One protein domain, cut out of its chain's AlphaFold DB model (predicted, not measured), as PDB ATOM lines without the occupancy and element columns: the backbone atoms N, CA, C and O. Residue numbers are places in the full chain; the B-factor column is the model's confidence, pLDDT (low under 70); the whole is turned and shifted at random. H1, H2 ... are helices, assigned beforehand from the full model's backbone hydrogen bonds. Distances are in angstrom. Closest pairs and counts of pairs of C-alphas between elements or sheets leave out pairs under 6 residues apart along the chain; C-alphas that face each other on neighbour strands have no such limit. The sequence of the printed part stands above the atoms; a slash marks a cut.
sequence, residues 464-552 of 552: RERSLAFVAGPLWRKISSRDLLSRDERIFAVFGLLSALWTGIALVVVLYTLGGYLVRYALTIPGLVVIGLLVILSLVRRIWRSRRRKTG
ATOM      1  N   ARG A 464     -72.866  89.404 -37.812       89.25
ATOM      2  CA  ARG A 464     -72.540  88.340 -36.851       89.25
ATOM      3  C   ARG A 464     -73.743  87.485 -36.493       89.25
ATOM      4  O   ARG A 464     -73.632  86.263 -36.523       89.25
ATOM      5  N   GLU A 465     -74.879  88.097 -36.182       88.19
ATOM      6  CA  GLU A 465     -76.110  87.377 -35.851       88.19
ATOM      7  C   GLU A 465     -76.561  86.501 -37.017       88.19
ATOM      8  O   GLU A 465     -76.815  85.311 -36.832       88.19
ATOM      9  N   ARG A 466     -76.596  87.074 -38.224       87.00
ATOM     10  CA  ARG A 466     -77.014  86.372 -39.442       87.00
ATOM     11  C   ARG A 466     -76.071  85.223 -39.778       87.00
ATOM     12  O   ARG A 466     -76.530  84.127 -40.084       87.00
ATOM     13  N   SER A 467     -74.764  85.443 -39.652       91.62
ATOM     14  CA  SER A 467     -73.753  84.421 -39.930       91.62
ATOM     15  C   SER A 467     -73.801  83.267 -38.930       91.62
ATOM     16  O   SER A 467     -73.774  82.105 -39.327       91.62
ATOM     17  N   LEU A 468     -73.927  83.561 -37.632       90.44
ATOM     18  CA  LEU A 468     -74.061  82.522 -36.606       90.44
ATOM     19  C   LEU A 468     -75.376  81.748 -36.754       90.44
ATOM     20  O   LEU A 468     -75.368  80.525 -36.641       90.44
ATOM     21  N   ALA A 469     -76.488  82.427 -37.057       89.75
ATOM     22  CA  ALA A 469     -77.768  81.773 -37.324       89.75
ATOM     23  C   ALA A 469     -77.695  80.861 -38.559       89.75
ATOM     24  O   ALA A 469     -78.216  79.747 -38.536       89.75
ATOM     25  N   PHE A 470     -77.001  81.299 -39.612       91.06
ATOM     26  CA  PHE A 470     -76.775  80.505 -40.816       91.06
ATOM     27  C   PHE A 470     -75.949  79.241 -40.530       91.06
ATOM     28  O   PHE A 470     -76.336  78.145 -40.941       91.06
ATOM     29  N   VAL A 471     -74.859  79.369 -39.766       91.56
ATOM     30  CA  VAL A 471     -74.003  78.241 -39.355       91.56
ATOM     31  C   VAL A 471     -74.712  77.294 -38.384       91.56
ATOM     32  O   VAL A 471     -74.452  76.095 -38.405       91.56
ATOM     33  N   ALA A 472     -75.633  77.788 -37.556       90.31
ATOM     34  CA  ALA A 472     -76.367  76.961 -36.600       90.31
ATOM     35  C   ALA A 472     -77.409  76.028 -37.249       90.31
ATOM     36  O   ALA A 472     -77.819  75.060 -36.613       90.31
ATOM     37  N   GLY A 473     -77.845  76.281 -38.490       88.56
ATOM     38  CA  GLY A 473     -78.901  75.479 -39.121       88.56
ATOM     39  C   GLY A 473     -78.837  75.414 -40.648       88.56
ATOM     40  O   GLY A 473     -78.492  74.358 -41.183       88.56
ATOM     41  N   PRO A 474     -79.182  76.498 -41.373       88.88
ATOM     42  CA  PRO A 474     -79.311  76.488 -42.833       88.88
ATOM     43  C   PRO A 474     -78.091  75.951 -43.591       88.88
ATOM     44  O   PRO A 474     -78.267  75.256 -44.593       88.88
ATOM     45  N   LEU A 475     -76.878  76.223 -43.097       89.44
ATOM     46  CA  LEU A 475     -75.631  75.739 -43.688       89.44
ATOM     47  C   LEU A 475     -75.591  74.207 -43.769       89.44
ATOM     48  O   LEU A 475     -75.327  73.654 -44.834       89.44
ATOM     49  N   TRP A 476     -75.905  73.514 -42.673       89.31
ATOM     50  CA  TRP A 476     -75.859  72.049 -42.611       89.31
ATOM     51  C   TRP A 476     -76.879  71.398 -43.536       89.31
ATOM     52  O   TRP A 476     -76.581  70.394 -44.181       89.31
ATOM     53  N   ARG A 477     -78.066  72.004 -43.658       88.25
ATOM     54  CA  ARG A 477     -79.094  71.542 -44.595       88.25
ATOM     55  C   ARG A 477     -78.609  71.643 -46.040       88.25
ATOM     56  O   ARG A 477     -78.733  70.664 -46.762       88.25
ATOM     57  N   LYS A 478     -78.018  72.778 -46.427       87.81
ATOM     58  CA  LYS A 478     -77.497  73.000 -47.786       87.81
ATOM     59  C   LYS A 478     -76.306  72.113 -48.133       87.81
ATOM     60  O   LYS A 478     -76.209  71.626 -49.253       87.81
ATOM     61  N   ILE A 479     -75.414  71.869 -47.170       88.88
ATOM     62  CA  ILE A 479     -74.311  70.914 -47.344       88.88
ATOM     63  C   ILE A 479     -74.870  69.502 -47.571       88.88
ATOM     64  O   ILE A 479     -74.395  68.796 -48.457       88.88
ATOM     65  N   SER A 480     -75.902  69.111 -46.814       90.06
ATOM     66  CA  SER A 480     -76.565  67.809 -46.962       90.06
ATOM     67  C   SER A 480     -77.269  67.656 -48.318       90.06
ATOM     68  O   SER A 480     -77.124  66.623 -48.969       90.06
ATOM     69  N   SER A 481     -77.969  68.695 -48.792       89.06
ATOM     70  CA  SER A 481     -78.642  68.706 -50.102       89.06
ATOM     71  C   SER A 481     -77.717  68.985 -51.294       89.06
ATOM     72  O   SER A 481     -78.159  68.865 -52.431       89.06
ATOM     73  N   ARG A 482     -76.435  69.308 -51.060       86.31
ATOM     74  CA  ARG A 482     -75.450  69.728 -52.080       86.31
ATOM     75  C   ARG A 482     -75.876  70.966 -52.882       86.31
ATOM     76  O   ARG A 482     -75.497  71.118 -54.043       86.31
ATOM     77  N   ASP A 483     -76.611  71.873 -52.249       88.56
ATOM     78  CA  ASP A 483     -77.021  73.129 -52.873       88.56
ATOM     79  C   ASP A 483     -75.847  74.108 -52.988       88.56
ATOM     80  O   ASP A 483     -75.010  74.233 -52.088       88.56
ATOM     81  N   LEU A 484     -75.813  74.873 -54.081       86.88
ATOM     82  CA  LEU A 484     -74.818  75.926 -54.259       86.88
ATOM     83  C   LEU A 484     -75.054  77.072 -53.264       86.88
ATOM     84  O   LEU A 484     -76.173  77.570 -53.106       86.88
ATOM     85  N   LEU A 485     -73.971  77.512 -52.618       87.56
ATOM     86  CA  LEU A 485     -73.983  78.688 -51.751       87.56
ATOM     87  C   LEU A 485     -73.890  79.968 -52.584       87.56
ATOM     88  O   LEU A 485     -72.939  80.140 -53.366       87.56
ATOM     89  N   SER A 486     -74.833  80.882 -52.359       89.38
ATOM     90  CA  SER A 486     -74.781  82.243 -52.896       89.38
ATOM     91  C   SER A 486     -73.574  83.016 -52.341       89.38
ATOM     92  O   SER A 486     -72.929  82.590 -51.379       89.38
ATOM     93  N   ARG A 487     -73.241  84.172 -52.934       87.12
ATOM     94  CA  ARG A 487     -72.134  85.016 -52.440       87.12
ATOM     95  C   ARG A 487     -72.321  85.395 -50.964       87.12
ATOM     96  O   ARG A 487     -71.388  85.227 -50.183       87.12
ATOM     97  N   ASP A 488     -73.526  85.807 -50.582       87.31
ATOM     98  CA  ASP A 488     -73.861  86.169 -49.199       87.31
ATOM     99  C   ASP A 488     -73.777  84.965 -48.258       87.31
ATOM    100  O   ASP A 488     -73.227  85.060 -47.166       87.31
ATOM    101  N   GLU A 489     -74.254  83.800 -48.697       90.44
ATOM    102  CA  GLU A 489     -74.186  82.569 -47.905       90.44
ATOM    103  C   GLU A 489     -72.746  82.106 -47.668       90.44
ATOM    104  O   GLU A 489     -72.437  81.589 -46.595       90.44
ATOM    105  N   ARG A 490     -71.836  82.322 -48.629       91.25
ATOM    106  CA  ARG A 490     -70.400  82.059 -48.436       91.25
ATOM    107  C   ARG A 490     -69.799  82.994 -47.395       91.25
ATOM    108  O   ARG A 490     -69.053  82.530 -46.534       91.25
ATOM    109  N   ILE A 491     -70.143  84.282 -47.446       92.12
ATOM    110  CA  ILE A 491     -69.725  85.261 -46.435       92.12
ATOM    111  C   ILE A 491     -70.234  84.823 -45.057       92.12
ATOM    112  O   ILE A 491     -69.444  84.730 -44.119       92.12
ATOM    113  N   PHE A 492     -71.518  84.469 -44.946       93.12
ATOM    114  CA  PHE A 492     -72.120  83.992 -43.699       93.12
ATOM    115  C   PHE A 492     -71.487  82.700 -43.186       93.12
ATOM    116  O   PHE A 492     -71.264  82.573 -41.984       93.12
ATOM    117  N   ALA A 493     -71.164  81.754 -44.069       92.62
ATOM    118  CA  ALA A 493     -70.491  80.517 -43.692       92.62
ATOM    119  C   ALA A 493     -69.094  80.794 -43.125       92.62
ATOM    120  O   ALA A 493     -68.797  80.388 -42.003       92.62
ATOM    121  N   VAL A 494     -68.250  81.514 -43.871       93.62
ATOM    122  CA  VAL A 494     -66.862  81.787 -43.471       93.62
ATOM    123  C   VAL A 494     -66.826  82.632 -42.201       93.62
ATOM    124  O   VAL A 494     -66.213  82.237 -41.210       93.62
ATOM    125  N   PHE A 495     -67.527  83.768 -42.196       94.88
ATOM    126  CA  PHE A 495     -67.550  84.666 -41.045       94.88
ATOM    127  C   PHE A 495     -68.199  84.008 -39.823       94.88
ATOM    128  O   PHE A 495     -67.716  84.166 -38.701       94.88
ATOM    129  N   GLY A 496     -69.278  83.247 -40.025       93.12
ATOM    130  CA  GLY A 496     -69.990  82.552 -38.958       93.12
ATOM    131  C   GLY A 496     -69.147  81.458 -38.313       93.12
ATOM    132  O   GLY A 496     -69.104  81.382 -37.087       93.12
ATOM    133  N   LEU A 497     -68.426  80.658 -39.106       93.56
ATOM    134  CA  LEU A 497     -67.532  79.613 -38.598       93.56
ATOM    135  C   LEU A 497     -66.359  80.216 -37.820       93.56
ATOM    136  O   LEU A 497     -66.085  79.777 -36.704       93.56
ATOM    137  N   LEU A 498     -65.717  81.259 -38.358       94.19
ATOM    138  CA  LEU A 498     -64.646  81.979 -37.659       94.19
ATOM    139  C   LEU A 498     -65.151  82.608 -36.354       94.19
ATOM    140  O   LEU A 498     -64.509  82.478 -35.313       94.19
ATOM    141  N   SER A 499     -66.332  83.232 -36.381       92.19
ATOM    142  CA  SER A 499     -66.961  83.825 -35.196       92.19
ATOM    143  C   SER A 499     -67.325  82.777 -34.145       92.19
ATOM    144  O   SER A 499     -67.151  83.023 -32.949       92.19
ATOM    145  N   ALA A 500     -67.834  81.614 -34.562       90.31
ATOM    146  CA  ALA A 500     -68.177  80.509 -33.671       90.31
ATOM    147  C   ALA A 500     -66.922  79.905 -33.032       90.31
ATOM    148  O   ALA A 500     -66.879  79.749 -31.811       90.31
ATOM    149  N   LEU A 501     -65.880  79.652 -33.832       92.69
ATOM    150  CA  LEU A 501     -64.582  79.177 -33.357       92.69
ATOM    151  C   LEU A 501     -63.980  80.151 -32.342       92.69
ATOM    152  O   LEU A 501     -63.625  79.748 -31.238       92.69
ATOM    153  N   TRP A 502     -63.930  81.439 -32.682       90.19
ATOM    154  CA  TRP A 502     -63.421  82.477 -31.789       90.19
ATOM    155  C   TRP A 502     -64.221  82.566 -30.489       90.19
ATOM    156  O   TRP A 502     -63.640  82.630 -29.410       90.19
ATOM    157  N   THR A 503     -65.554  82.518 -30.571       87.06
ATOM    158  CA  THR A 503     -66.423  82.517 -29.383       87.06
ATOM    159  C   THR A 503     -66.149  81.291 -28.505       87.06
ATOM    160  O   THR A 503     -66.106  81.419 -27.283       87.06
ATOM    161  N   GLY A 504     -65.905  80.124 -29.110       88.69
ATOM    162  CA  GLY A 504     -65.497  78.909 -28.405       88.69
ATOM    163  C   GLY A 504     -64.144  79.056 -27.706       88.69
ATOM    164  O   GLY A 504     -64.045  78.774 -26.514       88.69
ATOM    165  N   ILE A 505     -63.123  79.566 -28.405       90.19
ATOM    166  CA  ILE A 505     -61.793  79.832 -27.830       90.19
ATOM    167  C   ILE A 505     -61.904  80.824 -26.670       90.19
ATOM    168  O   ILE A 505     -61.406  80.551 -25.580       90.19
ATOM    169  N   ALA A 506     -62.595  81.947 -26.872       84.38
ATOM    170  CA  ALA A 506     -62.791  82.961 -25.842       84.38
ATOM    171  C   ALA A 506     -63.502  82.384 -24.610       84.38
ATOM    172  O   ALA A 506     -63.082  82.646 -23.486       84.38
ATOM    173  N   LEU A 507     -64.532  81.552 -24.803       86.62
ATOM    174  CA  LEU A 507     -65.219  80.874 -23.707       86.62
ATOM    175  C   LEU A 507     -64.273  79.941 -22.941       86.62
ATOM    176  O   LEU A 507     -64.243  79.995 -21.716       86.62
ATOM    177  N   VAL A 508     -63.480  79.124 -23.639       90.19
ATOM    178  CA  VAL A 508     -62.498  78.226 -23.007       90.19
ATOM    179  C   VAL A 508     -61.457  79.025 -22.224       90.19
ATOM    180  O   VAL A 508     -61.183  78.693 -21.072       90.19
ATOM    181  N   VAL A 509     -60.923  80.104 -22.799       87.00
ATOM    182  CA  VAL A 509     -59.949  80.982 -22.134       87.00
ATOM    183  C   VAL A 509     -60.558  81.630 -20.894       87.00
ATOM    184  O   VAL A 509     -59.935  81.600 -19.835       87.00
ATOM    185  N   VAL A 510     -61.777  82.170 -20.980       82.69
ATOM    186  CA  VAL A 510     -62.479  82.759 -19.827       82.69
ATOM    187  C   VAL A 510     -62.731  81.707 -18.751       82.69
ATOM    188  O   VAL A 510     -62.461  81.966 -17.585       82.69
ATOM    189  N   LEU A 511     -63.194  80.508 -19.109       84.19
ATOM    190  CA  LEU A 511     -63.425  79.429 -18.144       84.19
ATOM    191  C   LEU A 511     -62.126  78.960 -17.481       84.19
ATOM    192  O   LEU A 511     -62.105  78.756 -16.270       84.19
ATOM    193  N   TYR A 512     -61.044  78.826 -18.246       88.00
ATOM    194  CA  TYR A 512     -59.740  78.417 -17.732       88.00
ATOM    195  C   TYR A 512     -59.137  79.481 -16.806       88.00
ATOM    196  O   TYR A 512     -58.710  79.172 -15.695       88.00
ATOM    197  N   THR A 513     -59.146  80.745 -17.230       81.00
ATOM    198  CA  THR A 513     -58.607  81.866 -16.446       81.00
ATOM    199  C   THR A 513     -59.449  82.136 -15.207       81.00
ATOM    200  O   THR A 513     -58.913  82.122 -14.101       81.00
ATOM    201  N   LEU A 514     -60.765  82.316 -15.352       81.50
ATOM    202  CA  LEU A 514     -61.672  82.554 -14.230       81.50
ATOM    203  C   LEU A 514     -61.697  81.357 -13.282       81.50
ATOM    204  O   LEU A 514     -61.631  81.546 -12.072       81.50
ATOM    205  N   GLY A 515     -61.736  80.131 -13.811       80.38
ATOM    206  CA  GLY A 515     -61.640  78.909 -13.017       80.38
ATOM    207  C   GLY A 515     -60.336  78.855 -12.224       80.38
ATOM    208  O   GLY A 515     -60.362  78.626 -11.016       80.38
ATOM    209  N   GLY A 516     -59.205  79.164 -12.862       82.50
ATOM    210  CA  GLY A 516     -57.904  79.259 -12.205       82.50
ATOM    211  C   GLY A 516     -57.863  80.327 -11.108       82.50
ATOM    212  O   GLY A 516     -57.396  80.047 -10.003       82.50
ATOM    213  N   TYR A 517     -58.389  81.527 -11.370       82.62
ATOM    214  CA  TYR A 517     -58.499  82.595 -10.371       82.62
ATOM    215  C   TYR A 517     -59.408  82.205  -9.207       82.62
ATOM    216  O   TYR A 517     -59.039  82.433  -8.060       82.62
ATOM    217  N   LEU A 518     -60.560  81.586  -9.475       80.62
ATOM    218  CA  LEU A 518     -61.496  81.138  -8.446       80.62
ATOM    219  C   LEU A 518     -60.891  80.044  -7.571       80.62
ATOM    220  O   LEU A 518     -61.041  80.114  -6.357       80.62
ATOM    221  N   VAL A 519     -60.180  79.074  -8.153       84.25
ATOM    222  CA  VAL A 519     -59.478  78.033  -7.388       84.25
ATOM    223  C   VAL A 519     -58.382  78.658  -6.530       84.25
ATOM    224  O   VAL A 519     -58.332  78.411  -5.329       84.25
ATOM    225  N   ARG A 520     -57.540  79.525  -7.104       84.69
ATOM    226  CA  ARG A 520     -56.491  80.225  -6.346       84.69
ATOM    227  C   ARG A 520     -57.079  81.067  -5.216       84.69
ATOM    228  O   ARG A 520     -56.582  81.000  -4.100       84.69
ATOM    229  N   TYR A 521     -58.151  81.809  -5.485       81.25
ATOM    230  CA  TYR A 521     -58.848  82.613  -4.487       81.25
ATOM    231  C   TYR A 521     -59.491  81.743  -3.405       81.25
ATOM    232  O   TYR A 521     -59.331  82.041  -2.227       81.25
ATOM    233  N   ALA A 522     -60.153  80.643  -3.768       81.06
ATOM    234  CA  ALA A 522     -60.757  79.690  -2.836       81.06
ATOM    235  C   ALA A 522     -59.744  79.089  -1.853       81.06
ATOM    236  O   ALA A 522     -60.108  78.794  -0.719       81.06
ATOM    237  N   LEU A 523     -58.485  78.943  -2.274       87.50
ATOM    238  CA  LEU A 523     -57.384  78.461  -1.437       87.50
ATOM    239  C   LEU A 523     -56.784  79.547  -0.523       87.50
ATOM    240  O   LEU A 523     -55.980  79.229   0.350       87.50
ATOM    241  N   THR A 524     -57.159  80.820  -0.686       88.19
ATOM    242  CA  THR A 524     -56.765  81.891   0.245       88.19
ATOM    243  C   THR A 524     -57.646  81.893   1.497       88.19
ATOM    244  O   THR A 524     -58.796  81.455   1.457       88.19
ATOM    245  N   ILE A 525     -57.147  82.451   2.610       85.25
ATOM    246  CA  ILE A 525     -57.921  82.588   3.860       85.25
ATOM    247  C   ILE A 525     -59.276  83.295   3.620       85.25
ATOM    248  O   ILE A 525     -60.297  82.745   4.039       85.25
ATOM    249  N   PRO A 526     -59.352  84.439   2.901       82.12
ATOM    250  CA  PRO A 526     -60.635  85.058   2.561       82.12
ATOM    251  C   PRO A 526     -61.560  84.143   1.750       82.12
ATOM    252  O   PRO A 526     -62.763  84.100   2.003       82.12
ATOM    253  N   GLY A 527     -61.012  83.382   0.799       80.44
ATOM    254  CA  GLY A 527     -61.778  82.424   0.005       80.44
ATOM    255  C   GLY A 527     -62.405  81.317   0.851       80.44
ATOM    256  O   GLY A 527     -63.600  81.051   0.720       80.44
ATOM    257  N   LEU A 528     -61.638  80.732   1.774       85.25
ATOM    258  CA  LEU A 528     -62.126  79.708   2.701       85.25
ATOM    259  C   LEU A 528     -63.232  80.239   3.623       85.25
ATOM    260  O   LEU A 528     -64.222  79.543   3.851       85.25
ATOM    261  N   VAL A 529     -63.117  81.484   4.097       86.31
ATOM    262  CA  VAL A 529     -64.166  82.149   4.892       86.31
ATOM    263  C   VAL A 529     -65.457  82.301   4.083       86.31
ATOM    264  O   VAL A 529     -66.535  81.962   4.576       86.31
ATOM    265  N   VAL A 530     -65.364  82.752   2.827       85.25
ATOM    266  CA  VAL A 530     -66.530  82.874   1.933       85.25
ATOM    267  C   VAL A 530     -67.182  81.511   1.691       85.25
ATOM    268  O   VAL A 530     -68.404  81.391   1.789       85.25
ATOM    269  N   ILE A 531     -66.389  80.468   1.427       85.25
ATOM    270  CA  ILE A 531     -66.896  79.102   1.234       85.25
ATOM    271  C   ILE A 531     -67.594  78.598   2.506       85.25
ATOM    272  O   ILE A 531     -68.716  78.095   2.425       85.25
ATOM    273  N   GLY A 532     -66.987  78.791   3.680       84.88
ATOM    274  CA  GLY A 532     -67.579  78.429   4.969       84.88
ATOM    275  C   GLY A 532     -68.927  79.117   5.213       84.88
ATOM    276  O   GLY A 532     -69.907  78.455   5.557       84.88
ATOM    277  N   LEU A 533     -69.018  80.423   4.945       88.25
ATOM    278  CA  LEU A 533     -70.266  81.188   5.044       88.25
ATOM    279  C   LEU A 533     -71.349  80.668   4.090       88.25
ATOM    280  O   LEU A 533     -72.509  80.544   4.490       88.25
ATOM    281  N   LEU A 534     -70.992  80.320   2.849       87.25
ATOM    282  CA  LEU A 534     -71.931  79.744   1.878       87.25
ATOM    283  C   LEU A 534     -72.450  78.370   2.326       87.25
ATOM    284  O   LEU A 534     -73.648  78.093   2.195       87.25
ATOM    285  N   VAL A 535     -71.585  77.529   2.903       88.81
ATOM    286  CA  VAL A 535     -71.977  76.229   3.469       88.81
ATOM    287  C   VAL A 535     -72.944  76.430   4.636       88.81
ATOM    288  O   VAL A 535     -74.032  75.848   4.618       88.81
ATOM    289  N   ILE A 536     -72.623  77.317   5.584       89.75
ATOM    290  CA  ILE A 536     -73.494  77.653   6.723       89.75
ATOM    291  C   ILE A 536     -74.851  78.171   6.231       89.75
ATOM    292  O   ILE A 536     -75.896  77.680   6.659       89.75
ATOM    293  N   LEU A 537     -74.864  79.106   5.277       89.12
ATOM    294  CA  LEU A 537     -76.095  79.661   4.710       89.12
ATOM    295  C   LEU A 537     -76.957  78.578   4.044       89.12
ATOM    296  O   LEU A 537     -78.184  78.577   4.187       89.12
ATOM    297  N   SER A 538     -76.335  77.641   3.324       83.25
ATOM    298  CA  SER A 538     -77.051  76.545   2.668       83.25
ATOM    299  C   SER A 538     -77.663  75.564   3.680       83.25
ATOM    300  O   SER A 538     -78.817  75.155   3.511       83.25
ATOM    301  N   LEU A 539     -76.951  75.271   4.775       88.12
ATOM    302  CA  LEU A 539     -77.437  74.469   5.900       88.12
ATOM    303  C   LEU A 539     -78.608  75.153   6.615       88.12
ATOM    304  O   LEU A 539     -79.664  74.542   6.781       88.12
ATOM    305  N   VAL A 540     -78.477  76.441   6.945       89.00
ATOM    306  CA  VAL A 540     -79.547  77.244   7.562       89.00
ATOM    307  C   VAL A 540     -80.792  77.259   6.675       89.00
ATOM    308  O   VAL A 540     -81.903  77.005   7.145       89.00
ATOM    309  N   ARG A 541     -80.627  77.467   5.363       87.75
ATOM    310  CA  ARG A 541     -81.738  77.444   4.402       87.75
ATOM    311  C   ARG A 541     -82.414  76.074   4.331       87.75
ATOM    312  O   ARG A 541     -83.639  76.009   4.191       87.75
ATOM    313  N   ARG A 542     -81.644  74.986   4.411       88.06
ATOM    314  CA  ARG A 542     -82.165  73.611   4.419       88.06
ATOM    315  C   ARG A 542     -82.976  73.336   5.688       88.06
ATOM    316  O   ARG A 542     -84.098  72.850   5.569       88.06
ATOM    317  N   ILE A 543     -82.465  73.730   6.858       86.81
ATOM    318  CA  ILE A 543     -83.145  73.597   8.160       86.81
ATOM    319  C   ILE A 543     -84.436  74.429   8.197       86.81
ATOM    320  O   ILE A 543     -85.485  73.965   8.649       86.81
ATOM    321  N   TRP A 544     -84.400  75.654   7.675       82.94
ATOM    322  CA  TRP A 544     -85.576  76.520   7.625       82.94
ATOM    323  C   TRP A 544     -86.671  75.962   6.703       82.94
ATOM    324  O   TRP A 544     -87.852  75.952   7.058       82.94
ATOM    325  N   ARG A 545     -86.287  75.408   5.543       80.44
ATOM    326  CA  ARG A 545     -87.214  74.707   4.636       80.44
ATOM    327  C   ARG A 545     -87.796  73.436   5.254       80.44
ATOM    328  O   ARG A 545     -88.974  73.165   5.037       80.44
ATOM    329  N   SER A 546     -87.013  72.669   6.017       78.19
ATOM    330  CA  SER A 546     -87.523  71.468   6.689       78.19
ATOM    331  C   SER A 546     -88.471  71.799   7.840       78.19
ATOM    332  O   SER A 546     -89.420  71.054   8.053       78.19
ATOM    333  N   ARG A 547     -88.268  72.921   8.548       78.44
ATOM    334  CA  ARG A 547     -89.211  73.394   9.578       78.44
ATOM    335  C   ARG A 547     -90.542  73.847   8.973       78.44
ATOM    336  O   ARG A 547     -91.577  73.415   9.454       78.44
ATOM    337  N   ARG A 548     -90.529  74.602   7.864       75.25
ATOM    338  CA  ARG A 548     -91.763  75.019   7.162       75.25
ATOM    339  C   ARG A 548     -92.608  73.865   6.612       75.25
ATOM    340  O   ARG A 548     -93.809  74.030   6.484       75.25
ATOM    341  N   ARG A 549     -91.994  72.726   6.270       68.81
ATOM    342  CA  ARG A 549     -92.708  71.519   5.804       68.81
ATOM    343  C   ARG A 549     -93.310  70.673   6.932       68.81
ATOM    344  O   ARG A 549     -94.016  69.728   6.631       68.81
ATOM    345  N   LYS A 550     -92.979  70.952   8.197       63.66
ATOM    346  CA  LYS A 550     -93.526  70.239   9.365       63.66
ATOM    347  C   LYS A 550     -94.654  71.009  10.068       63.66
ATOM    348  O   LYS A 550     -95.235  70.482  11.004       63.66
ATOM    349  N   THR A 551     -94.927  72.246   9.654       56.75
ATOM    350  CA  THR A 551     -95.914  73.153  10.274       56.75
ATOM    351  C   THR A 551     -97.072  73.521   9.341       56.75
ATOM    352  O   THR A 551     -97.775  74.490   9.602       56.75
ATOM    353  N   GLY A 552     -97.239  72.801   8.234       46.78
ATOM    354  CA  GLY A 552     -98.372  72.882   7.315       46.78
ATOM    355  C   GLY A 552     -98.604  71.504   6.737       46.78
ATOM    356  O   GLY A 552     -99.781  71.191   6.486       46.78
TER     357      GLY A 552
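AT A GLANCE: This is residues 464 to 552 of the 552 residues of an uncharacterized protein of Chloroflexi bacterium (UniProt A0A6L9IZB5). Two long helices, H3 and H4, meet end to end in an L, and two short helices, H1 and H2, form a small head at the start of H3. H1 crosses that part of H3 and packs on it, while H2 is held more loosely. The printed part has 89 residues, 77 of them in four named helices in the order H1, H2, H3, H4, with no named strand, and its class is all helix. The whole is extended, with a radius of gyration of the C-alphas of 24.3 A, and flat, spanning 66 by 42 by 19 A.

HOW THE PARTS SIT: H3, residues 487 to 522, touches H1, residues 464 to 472, with residues 489 to 500 alone; the closest C-alphas, of Ser 467 and Phe 492, are 4.1 A apart. Their lines are about perpendicular, at 86 degrees. H2, residues 474 to 481, is close to H3 but not clearly touching, the closest C-alphas, of Leu 475 and Ala 493, being 7.0 A apart. H1 and H2 meet only through their link. H4, residues 525 to 548, and H3 only just touch, with 3 pairs of C-alphas within 8 A, and only at the corner, at 85 degrees; the closest C-alphas, of Tyr 521 and Gly 527, are 5.4 A apart. H4 is apart from H1 and H2. In H1, H2, H3 and H4 every O i to N i+4 pair is within hydrogen-bond range.

IN THESE COORDINATES: H3 is 51.2 A long, from C-alpha 487 at (-72.134, 85.016, -52.440) to C-alpha 522. H4 measures 34.8 A and ends with C-alpha 548 at (-91.763, 75.019, 7.162). H1 begins with C-alpha 464 at (-72.540, 88.340, -36.851) and measures 12.0 A; H2 measures 10.7 A.

THE WHOLE: The C-alphas farthest apart, of Arg 487 and Thr 551, are 68.1 A apart. The printed part has no cut, and its three links are tight. Residues 549 to 552, at the chain's end, have pLDDT under 70.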